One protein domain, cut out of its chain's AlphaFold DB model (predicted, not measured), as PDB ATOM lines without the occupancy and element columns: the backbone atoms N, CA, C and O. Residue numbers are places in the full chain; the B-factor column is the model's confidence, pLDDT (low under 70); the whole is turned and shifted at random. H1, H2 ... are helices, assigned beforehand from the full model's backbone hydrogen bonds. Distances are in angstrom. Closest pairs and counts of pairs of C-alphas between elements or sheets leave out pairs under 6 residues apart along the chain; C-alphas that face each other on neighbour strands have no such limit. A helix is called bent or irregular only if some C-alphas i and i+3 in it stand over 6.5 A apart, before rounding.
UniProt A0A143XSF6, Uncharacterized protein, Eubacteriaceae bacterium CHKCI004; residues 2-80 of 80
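AT A GLANCE: This is residues 2 to 80 of the 80 residues of an uncharacterized protein of Eubacteriaceae bacterium CHKCI004 (UniProt A0A143XSF6). A helical hairpin of two helices, the longer H2 folding back over H1, is the main body; a long unnamed stretch, residues 51 to 65, runs back along it from the far end of H2 to the short helix H3, and a tail, residues 72 to 80, sticks out beyond. The printed part has 79 residues with three named helices, H1, H2 and H3 in that order, and no named strand; the class is all helix. The whole is loose, with a radius of gyration of the C-alphas of 16.2 A, and a rod spanning 59 by 23 by 15 A, the tail making part of its length.

IN THESE COORDINATES: H2, the longest helix, holds residues 30 to 50 and measures 30.4 A, from C-alpha 30 at (-0.983, 14.408, 26.997) to C-alpha 50 at (-31.259, 15.725, 24.714). H1, residues 10 to 26, measures 23.0 A and begins with C-alpha 10 at (-15.563, 23.369, 11.200). H3, residues 66 to 72, measures 11.8 A; it is only just irregular, with C-alphas 69 and 72 6.7 A apart.

HOW THE PARTS SIT: H2 touches H1 with residues 30 to 37 alone; the closest C-alphas are those of Gln 24 and Val 30, 4.8 A apart. The two form a helical hairpin, running opposite ways at a shallow tilt of 25 degrees. H3 is close to H2 but not clearly touching, its closest C-alphas being those of Ala 32 and Tyr 68, 6.6 A apart. H1 and H3 are only just apart, at 8.2 A. Residues 7 to 8 pair with residues 57 to 58, parallel. In H1 and H2 every O i to N i+4 pair is within hydrogen-bond range; in H3 0 of 3 are, and 0 of 4 O i to N i+3 pairs.

THE WHOLE: The C-alphas of Asn 53 and Asp 80, the two farthest apart, are 58.9 A apart. The printed part has no cut. The link from H1 to H2 is tight and that from H2 to H3 is long. Mean pLDDT of the printed part is 74.6, and residues 2 to 5, 51 to 58 and 60 to 80 are under 70.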
ATOM      1  N   ASP A   2     -34.454   7.599  19.466       54.62
ATOM      2  CA  ASP A   2     -33.823   8.130  18.261       54.62
ATOM      3  C   ASP A   2     -32.628   9.001  18.672       54.62
ATOM      4  O   ASP A   2     -32.735   9.832  19.572       54.62
ATOM      5  N   SER A   3     -31.465   8.732  18.079       53.78
ATOM      6  CA  SER A   3     -30.243   9.513  18.277       53.78
ATOM      7  C   SER A   3     -30.194  10.585  17.202       53.78
ATOM      8  O   SER A   3     -30.214  10.258  16.017       53.78
ATOM      9  N   PHE A   4     -30.102  11.847  17.603       61.78
ATOM     10  CA  PHE A   4     -30.011  12.963  16.666       61.78
ATOM     11  C   PHE A   4     -28.558  13.235  16.297       61.78
ATOM     12  O   PHE A   4     -27.667  13.146  17.142       61.78
ATOM     13  N   ASP A   5     -28.312  13.555  15.030       68.25
ATOM     14  CA  ASP A   5     -26.958  13.832  14.565       68.25
ATOM     15  C   ASP A   5     -26.516  15.218  15.057       68.25
ATOM     16  O   ASP A   5     -27.149  16.233  14.760       68.25
ATOM     17  N   VAL A   6     -25.457  15.259  15.870       70.94
ATOM     18  CA  VAL A   6     -24.892  16.504  16.407       70.94
ATOM     19  C   VAL A   6     -23.698  16.892  15.554       70.94
ATOM     20  O   VAL A   6     -22.652  16.236  15.582       70.94
ATOM     21  N   ILE A   7     -23.848  17.994  14.823       78.12
ATOM     22  CA  ILE A   7     -22.828  18.498  13.907       78.12
ATOM     23  C   ILE A   7     -21.942  19.496  14.658       78.12
ATOM     24  O   ILE A   7     -22.394  20.557  15.096       78.12
ATOM     25  N   ILE A   8     -20.657  19.160  14.790       77.31
ATOM     26  CA  ILE A   8     -19.626  20.105  15.230       77.31
ATOM     27  C   ILE A   8     -19.228  20.944  14.017       77.31
ATOM     28  O   ILE A   8     -18.811  20.394  12.995       77.31
ATOM     29  N   SER A   9     -19.360  22.269  14.110       84.81
ATOM     30  CA  SER A   9     -18.974  23.148  13.007       84.81
ATOM     31  C   SER A   9     -17.459  23.068  12.737       84.81
ATOM     32  O   SER A   9     -16.676  22.827  13.663       84.81
ATOM     33  N   PRO A  10     -16.996  23.321  11.498       83.69
ATOM     34  CA  PRO A  10     -15.563  23.369  11.200       83.69
ATOM     35  C   PRO A  10     -14.788  24.351  12.095       83.69
ATOM     36  O   PRO A  10     -13.666  24.062  12.507       83.69
ATOM     37  N   ASN A  11     -15.406  25.483  12.454       83.75
ATOM     38  CA  ASN A  11     -14.816  26.474  13.357       83.75
ATOM     39  C   ASN A  11     -14.686  25.945  14.789       83.75
ATOM     40  O   ASN A  11     -13.646  26.144  15.419       83.75
ATOM     41  N   ALA A  12     -15.710  25.263  15.310       83.94
ATOM     42  CA  ALA A  12     -15.667  24.660  16.640       83.94
ATOM     43  C   ALA A  12     -14.617  23.542  16.712       83.94
ATOM     44  O   ALA A  12     -13.852  23.476  17.673       83.94
ATOM     45  N   LEU A  13     -14.523  22.712  15.667       87.38
ATOM     46  CA  LEU A  13     -13.509  21.659  15.575       87.38
ATOM     47  C   LEU A  13     -12.091  22.243  15.524       87.38
ATOM     48  O   LEU A  13     -11.199  21.762  16.218       87.38
ATOM     49  N   SER A  14     -11.881  23.308  14.745       88.75
ATOM     50  CA  SER A  14     -10.584  23.991  14.684       88.75
ATOM     51  C   SER A  14     -10.179  24.591  16.034       88.75
ATOM     52  O   SER A  14      -9.009  24.505  16.408       88.75
ATOM     53  N   GLN A  15     -11.128  25.164  16.779       88.94
ATOM     54  CA  GLN A  15     -10.874  25.690  18.122       88.94
ATOM     55  C   GLN A  15     -10.524  24.578  19.115       88.94
ATOM     56  O   GLN A  15      -9.526  24.697  19.821       88.94
ATOM     57  N   LEU A  16     -11.284  23.478  19.121       89.56
ATOM     58  CA  LEU A  16     -11.003  22.320  19.972       89.56
ATOM     59  C   LEU A  16      -9.596  21.761  19.712       89.56
ATOM     60  O   LEU A  16      -8.833  21.566  20.655       89.56
ATOM     61  N   ASN A  17      -9.226  21.583  18.441       90.31
ATOM     62  CA  ASN A  17      -7.899  21.090  18.074       90.31
ATOM     63  C   ASN A  17      -6.787  22.036  18.540       90.31
ATOM     64  O   ASN A  17      -5.783  21.574  19.065       90.31
ATOM     65  N   ARG A  18      -6.980  23.359  18.440       92.06
ATOM     66  CA  ARG A  18      -6.004  24.335  18.956       92.06
ATOM     67  C   ARG A  18      -5.786  24.209  20.462       92.06
ATOM     68  O   ARG A  18      -4.648  24.323  20.911       92.06
ATOM     69  N   TYR A  19      -6.846  23.981  21.236       88.88
ATOM     70  CA  TYR A  19      -6.713  23.759  22.677       88.88
ATOM     71  C   TYR A  19      -5.987  22.447  22.981       88.88
ATOM     72  O   TYR A  19      -5.077  22.443  23.805       88.88
ATOM     73  N   ILE A  20      -6.337  21.362  22.286       92.81
ATOM     74  CA  ILE A  20      -5.682  20.054  22.439       92.81
ATOM     75  C   ILE A  20      -4.193  20.155  22.097       92.81
ATOM     76  O   ILE A  20      -3.366  19.734  22.902       92.81
ATOM     77  N   ASP A  21      -3.844  20.778  20.970       93.31
ATOM     78  CA  ASP A  21      -2.455  20.960  20.544       93.31
ATOM     79  C   ASP A  21      -1.662  21.800  21.551       93.31
ATOM     80  O   ASP A  21      -0.526  21.464  21.893       93.31
ATOM     81  N   TYR A  22      -2.255  22.881  22.068       91.00
ATOM     82  CA  TYR A  22      -1.617  23.704  23.093       91.00
ATOM     83  C   TYR A  22      -1.334  22.891  24.363       91.00
ATOM     84  O   TYR A  22      -0.204  22.874  24.853       91.00
ATOM     85  N   ILE A  23      -2.324  22.155  24.861       90.81
ATOM     86  CA  ILE A  23      -2.174  21.335  26.067       90.81
ATOM     87  C   ILE A  23      -1.151  20.208  25.840       90.81
ATOM     88  O   ILE A  23      -0.268  19.990  26.670       90.81
ATOM     89  N   GLN A  24      -1.225  19.514  24.704       92.94
ATOM     90  CA  GLN A  24      -0.364  18.374  24.405       92.94
ATOM     91  C   GLN A  24       1.085  18.782  24.136       92.94
ATOM     92  O   GLN A  24       1.998  18.130  24.637       92.94
ATOM     93  N   TYR A  25       1.308  19.820  23.329       90.62
ATOM     94  CA  TYR A  25       2.639  20.144  22.811       90.62
ATOM     95  C   TYR A  25       3.280  21.358  23.478       90.62
ATOM     96  O   TYR A  25       4.504  21.422  23.538       90.62
ATOM     97  N   THR A  26       2.488  22.307  23.990       91.38
ATOM     98  CA  THR A  26       3.029  23.477  24.706       91.38
ATOM     99  C   THR A  26       3.127  23.207  26.202       91.38
ATOM    100  O   THR A  26       4.171  23.456  26.796       91.38
ATOM    101  N   LEU A  27       2.071  22.649  26.803       91.19
ATOM    102  CA  LEU A  27       2.066  22.289  28.227       91.19
ATOM    103  C   LEU A  27       2.599  20.874  28.499       91.19
ATOM    104  O   LEU A  27       2.735  20.491  29.657       91.19
ATOM    105  N   LEU A  28       2.898  20.101  27.447       93.06
ATOM    106  CA  LEU A  28       3.395  18.721  27.524       93.06
ATOM    107  C   LEU A  28       2.487  17.782  28.340       93.06
ATOM    108  O   LEU A  28       2.947  16.790  28.906       93.06
ATOM    109  N   ASN A  29       1.182  18.066  28.378       91.69
ATOM    110  CA  ASN A  29       0.215  17.332  29.185       91.69
ATOM    111  C   ASN A  29      -0.722  16.493  28.303       91.69
ATOM    112  O   ASN A  29      -1.867  16.846  28.026       91.69
ATOM    113  N   VAL A  30      -0.227  15.338  27.858       92.06
ATOM    114  CA  VAL A  30      -0.983  14.408  26.997       92.06
ATOM    115  C   VAL A  30      -2.263  13.904  27.680       92.06
ATOM    116  O   VAL A  30      -3.280  13.701  27.020       92.06
ATOM    117  N   SER A  31      -2.232  13.716  29.003       91.81
ATOM    118  CA  SER A  31      -3.395  13.256  29.773       91.81
ATOM    119  C   SER A  31      -4.522  14.289  29.736       91.81
ATOM    120  O   SER A  31      -5.649  13.973  29.362       91.81
ATOM    121  N   ALA A  32      -4.194  15.552  30.015       88.31
ATOM    122  CA  ALA A  32      -5.123  16.670  29.920       88.31
ATOM    123  C   ALA A  32      -5.713  16.830  28.514       88.31
ATOM    124  O   ALA A  32      -6.924  16.966  28.362       88.31
ATOM    125  N   ALA A  33      -4.873  16.752  27.480       89.06
ATOM    126  CA  ALA A  33      -5.318  16.845  26.093       89.06
ATOM    127  C   ALA A  33      -6.327  15.733  25.743       89.06
ATOM    128  O   ALA A  33      -7.370  15.999  25.142       89.06
ATOM    129  N   ASN A  34      -6.060  14.499  26.188       90.88
ATOM    130  CA  ASN A  34      -6.987  13.379  26.027       90.88
ATOM    131  C   ASN A  34      -8.297  13.595  26.792       90.88
ATOM    132  O   ASN A  34      -9.359  13.309  26.244       90.88
ATOM    133  N   ASN A  35      -8.244  14.120  28.018       91.00
ATOM    134  CA  ASN A  35      -9.443  14.392  28.811       91.00
ATOM    135  C   ASN A  35     -10.345  15.430  28.130       91.00
ATOM    136  O   ASN A  35     -11.536  15.179  27.974       91.00
ATOM    137  N   VAL A  36      -9.778  16.531  27.620       88.88
ATOM    138  CA  VAL A  36     -10.530  17.542  26.847       88.88
ATOM    139  C   VAL A  36     -11.196  16.927  25.613       88.88
ATOM    140  O   VAL A  36     -12.355  17.217  25.310       88.88
ATOM    141  N   TRP A  37     -10.488  16.048  24.899       90.31
ATOM    142  CA  TRP A  37     -11.065  15.347  23.753       90.31
ATOM    143  C   TRP A  37     -12.234  14.434  24.154       90.31
ATOM    144  O   TRP A  37     -13.277  14.439  23.494       90.31
ATOM    145  N   GLN A  38     -12.097  13.678  25.247       90.44
ATOM    146  CA  GLN A  38     -13.163  12.804  25.747       90.44
ATOM    147  C   GLN A  38     -14.387  13.598  26.218       90.44
ATOM    148  O   GLN A  38     -15.511  13.236  25.865       90.44
ATOM    149  N   ASP A  39     -14.188  14.712  26.920       88.69
ATOM    150  CA  ASP A  39     -15.279  15.584  27.371       88.69
ATOM    151  C   ASP A  39     -16.052  16.196  26.195       88.69
ATOM    152  O   ASP A  39     -17.286  16.287  26.230       88.69
ATOM    153  N   ALA A  40     -15.364  16.546  25.104       87.69
ATOM    154  CA  ALA A  40     -16.012  17.011  23.880       87.69
ATOM    155  C   ALA A  40     -16.872  15.911  23.224       87.69
ATOM    156  O   ALA A  40     -18.001  16.174  22.790       87.69
ATOM    157  N   LEU A  41     -16.380  14.666  23.184       87.06
ATOM    158  CA  LEU A  41     -17.132  13.519  22.661       87.06
ATOM    159  C   LEU A  41     -18.355  13.182  23.523       87.06
ATOM    160  O   LEU A  41     -19.437  12.931  22.980       87.06
ATOM    161  N   GLU A  42     -18.201  13.197  24.846       88.12
ATOM    162  CA  GLU A  42     -19.288  12.950  25.794       88.12
ATOM    163  C   GLU A  42     -20.340  14.061  25.722       88.12
ATOM    164  O   GLU A  42     -21.538  13.776  25.668       88.12
ATOM    165  N   THR A  43     -19.922  15.324  25.615       85.44
ATOM    166  CA  THR A  43     -20.836  16.456  25.404       85.44
ATOM    167  C   THR A  43     -21.647  16.277  24.124       85.44
ATOM    168  O   THR A  43     -22.875  16.386  24.152       85.44
ATOM    169  N   ARG A  44     -20.995  15.908  23.012       83.81
ATOM    170  CA  ARG A  44     -21.682  15.612  21.743       83.81
ATOM    171  C   ARG A  44     -22.722  14.498  21.911       83.81
ATOM    172  O   ARG A  44     -23.841  14.631  21.426       83.81
ATOM    173  N   LYS A  45     -22.370  13.425  22.623       83.81
ATOM    174  CA  LYS A  45     -23.265  12.290  22.901       83.81
ATOM    175  C   LYS A  45     -24.434  12.671  23.816       83.81
ATOM    176  O   LYS A  45     -25.547  12.195  23.634       83.81
ATOM    177  N   ARG A  46     -24.222  13.534  24.808       82.62
ATOM    178  CA  ARG A  46     -25.314  14.033  25.660       82.62
ATOM    179  C   ARG A  46     -26.255  14.937  24.877       82.62
ATOM    180  O   ARG A  46     -27.468  14.796  25.000       82.62
ATOM    181  N   LEU A  47     -25.715  15.805  24.026       80.31
ATOM    182  CA  LEU A  47     -26.520  16.647  23.144       80.31
ATOM    183  C   LEU A  47     -27.358  15.809  22.172       80.31
ATOM    184  O   LEU A  47     -28.533  16.116  21.996       80.31
ATOM    185  N   SER A  48     -26.816  14.714  21.628       77.88
ATOM    186  CA  SER A  48     -27.576  13.833  20.725       77.88
ATOM    187  C   SER A  48     -28.756  13.143  21.413       77.88
ATOM    188  O   SER A  48     -29.730  12.799  20.750       77.88
ATOM    189  N   LEU A  49     -28.676  12.942  22.733       73.88
ATOM    190  CA  LEU A  49     -29.741  12.355  23.554       73.88
ATOM    191  C   LEU A  49     -30.787  13.386  24.008       73.88
ATOM    192  O   LEU A  49     -31.956  13.039  24.161       73.88
ATOM    193  N   VAL A  50     -30.377  14.636  24.245       71.50
ATOM    194  CA  VAL A  50     -31.259  15.725  24.714       71.50
ATOM    195  C   VAL A  50     -31.980  16.429  23.563       71.50
ATOM    196  O   VAL A  50     -33.034  17.029  23.773       71.50
ATOM    197  N   ALA A  51     -31.451  16.347  22.344       64.31
ATOM    198  CA  ALA A  51     -32.022  16.946  21.146       64.31
ATOM    199  C   ALA A  51     -33.300  16.225  20.683       64.31
ATOM    200  O   ALA A  51     -33.373  15.776  19.556       64.31
ATOM    201  N   VAL A  52     -34.329  16.118  21.527       62.22
ATOM    202  CA  VAL A  52     -35.496  15.246  21.311       62.22
ATOM    203  C   VAL A  52     -36.269  15.548  20.019       62.22
ATOM    204  O   VAL A  52     -37.009  14.674  19.602       62.22
ATOM    205  N   ASN A  53     -36.110  16.715  19.366       58.16
ATOM    206  CA  ASN A  53     -36.760  17.033  18.078       58.16
ATOM    207  C   ASN A  53     -36.134  18.207  17.276       58.16
ATOM    208  O   ASN A  53     -36.808  18.784  16.424       58.16
ATOM    209  N   LEU A  54     -34.882  18.615  17.528       59.50
ATOM    210  CA  LEU A  54     -34.258  19.748  16.815       59.50
ATOM    211  C   LEU A  54     -32.792  19.467  16.454       59.50
ATOM    212  O   LEU A  54     -32.059  18.964  17.303       59.50
ATOM    213  N   PRO A  55     -32.331  19.830  15.240       59.91
ATOM    214  CA  PRO A  55     -30.913  19.778  14.903       59.91
ATOM    215  C   PRO A  55     -30.131  20.751  15.796       59.91
ATOM    216  O   PRO A  55     -30.421  21.949  15.828       59.91
ATOM    217  N   VAL A  56     -29.143  20.232  16.527       66.56
ATOM    218  CA  VAL A  56     -28.270  21.020  17.407       66.56
ATOM    219  C   VAL A  56     -26.953  21.293  16.689       66.56
ATOM    220  O   VAL A  56     -26.248  20.367  16.289       66.56
ATOM    221  N   TYR A  57     -26.616  22.575  16.567       65.56
ATOM    222  CA  TYR A  57     -25.344  23.041  16.023       65.56
ATOM    223  C   TYR A  57     -24.428  23.484  17.158       65.56
ATOM    224  O   TYR A  57     -24.797  24.337  17.965       65.56
ATOM    225  N   VAL A  58     -23.223  22.916  17.208       69.44
ATOM    226  CA  VAL A  58     -22.184  23.340  18.153       69.44
ATOM    227  C   VAL A  58     -21.267  24.335  17.445       69.44
ATOM    228  O   VAL A  58     -20.513  23.954  16.548       69.44
ATOM    229  N   ASP A  59     -21.353  25.608  17.840       72.75
ATOM    230  CA  ASP A  59     -20.582  26.709  17.241       72.75
ATOM    231  C   ASP A  59     -19.265  27.007  17.985       72.75
ATOM    232  O   ASP A  59     -18.289  27.463  17.391       72.75
ATOM    233  N   ALA A  60     -19.194  26.662  19.274       66.19
ATOM    234  CA  ALA A  60     -17.982  26.769  20.080       66.19
ATOM    235  C   ALA A  60     -17.965  25.722  21.202       66.19
ATOM    236  O   ALA A  60     -19.007  25.379  21.764       66.19
ATOM    237  N   ILE A  61     -16.768  25.241  21.542       67.94
ATOM    238  CA  ILE A  61     -16.515  24.392  22.710       67.94
ATOM    239  C   ILE A  61     -15.606  25.195  23.638       67.94
ATOM    240  O   ILE A  61     -14.446  25.438  23.315       67.94
ATOM    241  N   TYR A  62     -16.149  25.635  24.774       61.28
ATOM    242  CA  TYR A  62     -15.386  26.317  25.817       61.28
ATOM    243  C   TYR A  62     -14.925  25.288  26.853       61.28
ATOM    244  O   TYR A  62     -15.735  24.504  27.343       61.28
ATOM    245  N   HIS A  63     -13.636  25.285  27.186       63.00
ATOM    246  CA  HIS A  63     -13.076  24.578  28.343       63.00
ATOM    247  C   HIS A  63     -12.217  25.563  29.135       63.00
ATOM    248  O   HIS A  63     -11.431  26.312  28.550       63.00
ATOM    249  N   GLN A  64     -12.380  25.599  30.459       56.81
ATOM    250  CA  GLN A  64     -11.552  26.441  31.318       56.81
ATOM    251  C   GLN A  64     -10.167  25.796  31.451       56.81
ATOM    252  O   GLN A  64     -10.003  24.775  32.103       56.81
ATOM    253  N   LEU A  65      -9.158  26.400  30.819       57.19
ATOM    254  CA  LEU A  65      -7.771  25.911  30.830       57.19
ATOM    255  C   LEU A  65      -7.113  25.948  32.227       57.19
ATOM    256  O   LEU A  65      -6.072  25.327  32.422       57.19
ATOM    257  N   GLN A  66      -7.725  26.643  33.193       55.66
ATOM    258  CA  GLN A  66      -7.194  26.831  34.549       55.66
ATOM    259  C   GLN A  66      -7.099  25.532  35.368       55.66
ATOM    260  O   GLN A  66      -6.289  25.464  36.288       55.66
ATOM    261  N   ASP A  67      -7.845  24.481  35.018       55.31
ATOM    262  CA  ASP A  67      -7.781  23.203  35.744       55.31
ATOM    263  C   ASP A  67      -6.519  22.380  35.407       55.31
ATOM    264  O   ASP A  67      -6.104  21.528  36.193       55.31
ATOM    265  N   TYR A  68      -5.855  22.661  34.279       54.41
ATOM    266  CA  TYR A  68      -4.641  21.953  33.839       54.41
ATOM    267  C   TYR A  68      -3.334  22.655  34.225       54.41
ATOM    268  O   TYR A  68      -2.269  22.037  34.182       54.41
ATOM    269  N   GLU A  69      -3.399  23.924  34.636       53.81
ATOM    270  CA  GLU A  69      -2.247  24.662  35.178       53.81
ATOM    271  C   GLU A  69      -1.915  24.233  36.620       53.81
ATOM    272  O   GLU A  69      -0.779  24.376  37.072       53.81
ATOM    273  N   ASN A  70      -2.870  23.621  37.330       55.78
ATOM    274  CA  ASN A  70      -2.699  23.193  38.722       55.78
ATOM    275  C   ASN A  70      -1.951  21.859  38.909       55.78
ATOM    276  O   ASN A  70      -1.734  21.446  40.046       55.78
ATOM    277  N   THR A  71      -1.482  21.193  37.847       52.44
ATOM    278  CA  THR A  71      -0.688  19.949  37.981       52.44
ATOM    279  C   THR A  71       0.803  20.194  38.279       52.44
ATOM    280  O   THR A  71       1.558  19.242  38.415       52.44
ATOM    281  N   PHE A  72       1.251  21.447  38.439       50.97
ATOM    282  CA  PHE A  72       2.658  21.766  38.750       50.97
ATOM    283  C   PHE A  72       2.926  22.194  40.204       50.97
ATOM    284  O   PHE A  72       4.055  22.556  40.526       50.97
ATOM    285  N   ILE A  73       1.926  22.154  41.098       53.94
ATOM    286  CA  ILE A  73       2.064  22.691  42.471       53.94
ATOM    287  C   ILE A  73       1.926  21.624  43.575       53.94
ATOM    288  O   ILE A  73       2.250  21.909  44.727       53.94
ATOM    289  N   ASP A  74       1.507  20.394  43.253       52.97
ATOM    290  CA  ASP A  74       1.353  19.323  44.258       52.97
ATOM    291  C   ASP A  74       2.616  18.451  44.436       52.97
ATOM    292  O   ASP A  74       2.888  17.969  45.534       52.97
ATOM    293  N   GLU A  75       3.476  18.313  43.416       50.06
ATOM    294  CA  GLU A  75       4.703  17.494  43.520       50.06
ATOM    295  C   GLU A  75       5.852  18.149  44.314       50.06
ATOM    296  O   GLU A  75       6.840  17.486  44.617       50.06
ATOM    297  N   PHE A  76       5.727  19.420  44.715       49.34
ATOM    298  CA  PHE A  76       6.748  20.127  45.509       49.34
ATOM    299  C   PHE A  76       6.352  20.370  46.975       49.34
ATOM    300  O   PHE A  76       7.084  21.045  47.697       49.34
ATOM    301  N   LYS A  77       5.211  19.835  47.440       52.16
ATOM    302  CA  LYS A  77       4.737  20.011  48.829       52.16
ATOM    303  C   LYS A  77       4.858  18.780  49.731       52.16
ATOM    304  O   LYS A  77       4.407  18.832  50.870       52.16
ATOM    305  N   ILE A  78       5.513  17.710  49.281       53.53
ATOM    306  CA  ILE A  78       5.844  16.559  50.138       53.53
ATOM    307  C   ILE A  78       7.365  16.450  50.292       53.53
ATOM    308  O   ILE A  78       7.983  15.485  49.863       53.53
ATOM    309  N   THR A  79       7.986  17.482  50.858       51.56
ATOM    310  CA  THR A  79       9.269  17.387  51.580       51.56
ATOM    311  C   THR A  79       9.324  18.516  52.611       51.56
ATOM    312  O   THR A  79       9.947  19.545  52.387       51.56
ATOM    313  N   ASP A  80       8.638  18.309  53.731       49.88
ATOM    314  CA  ASP A  80       9.000  18.848  55.049       49.88
ATOM    315  C   ASP A  80       8.748  17.744  56.086       49.88
ATOM    316  O   ASP A  80       7.635  17.160  56.059       49.88
TER     317      ASP A  80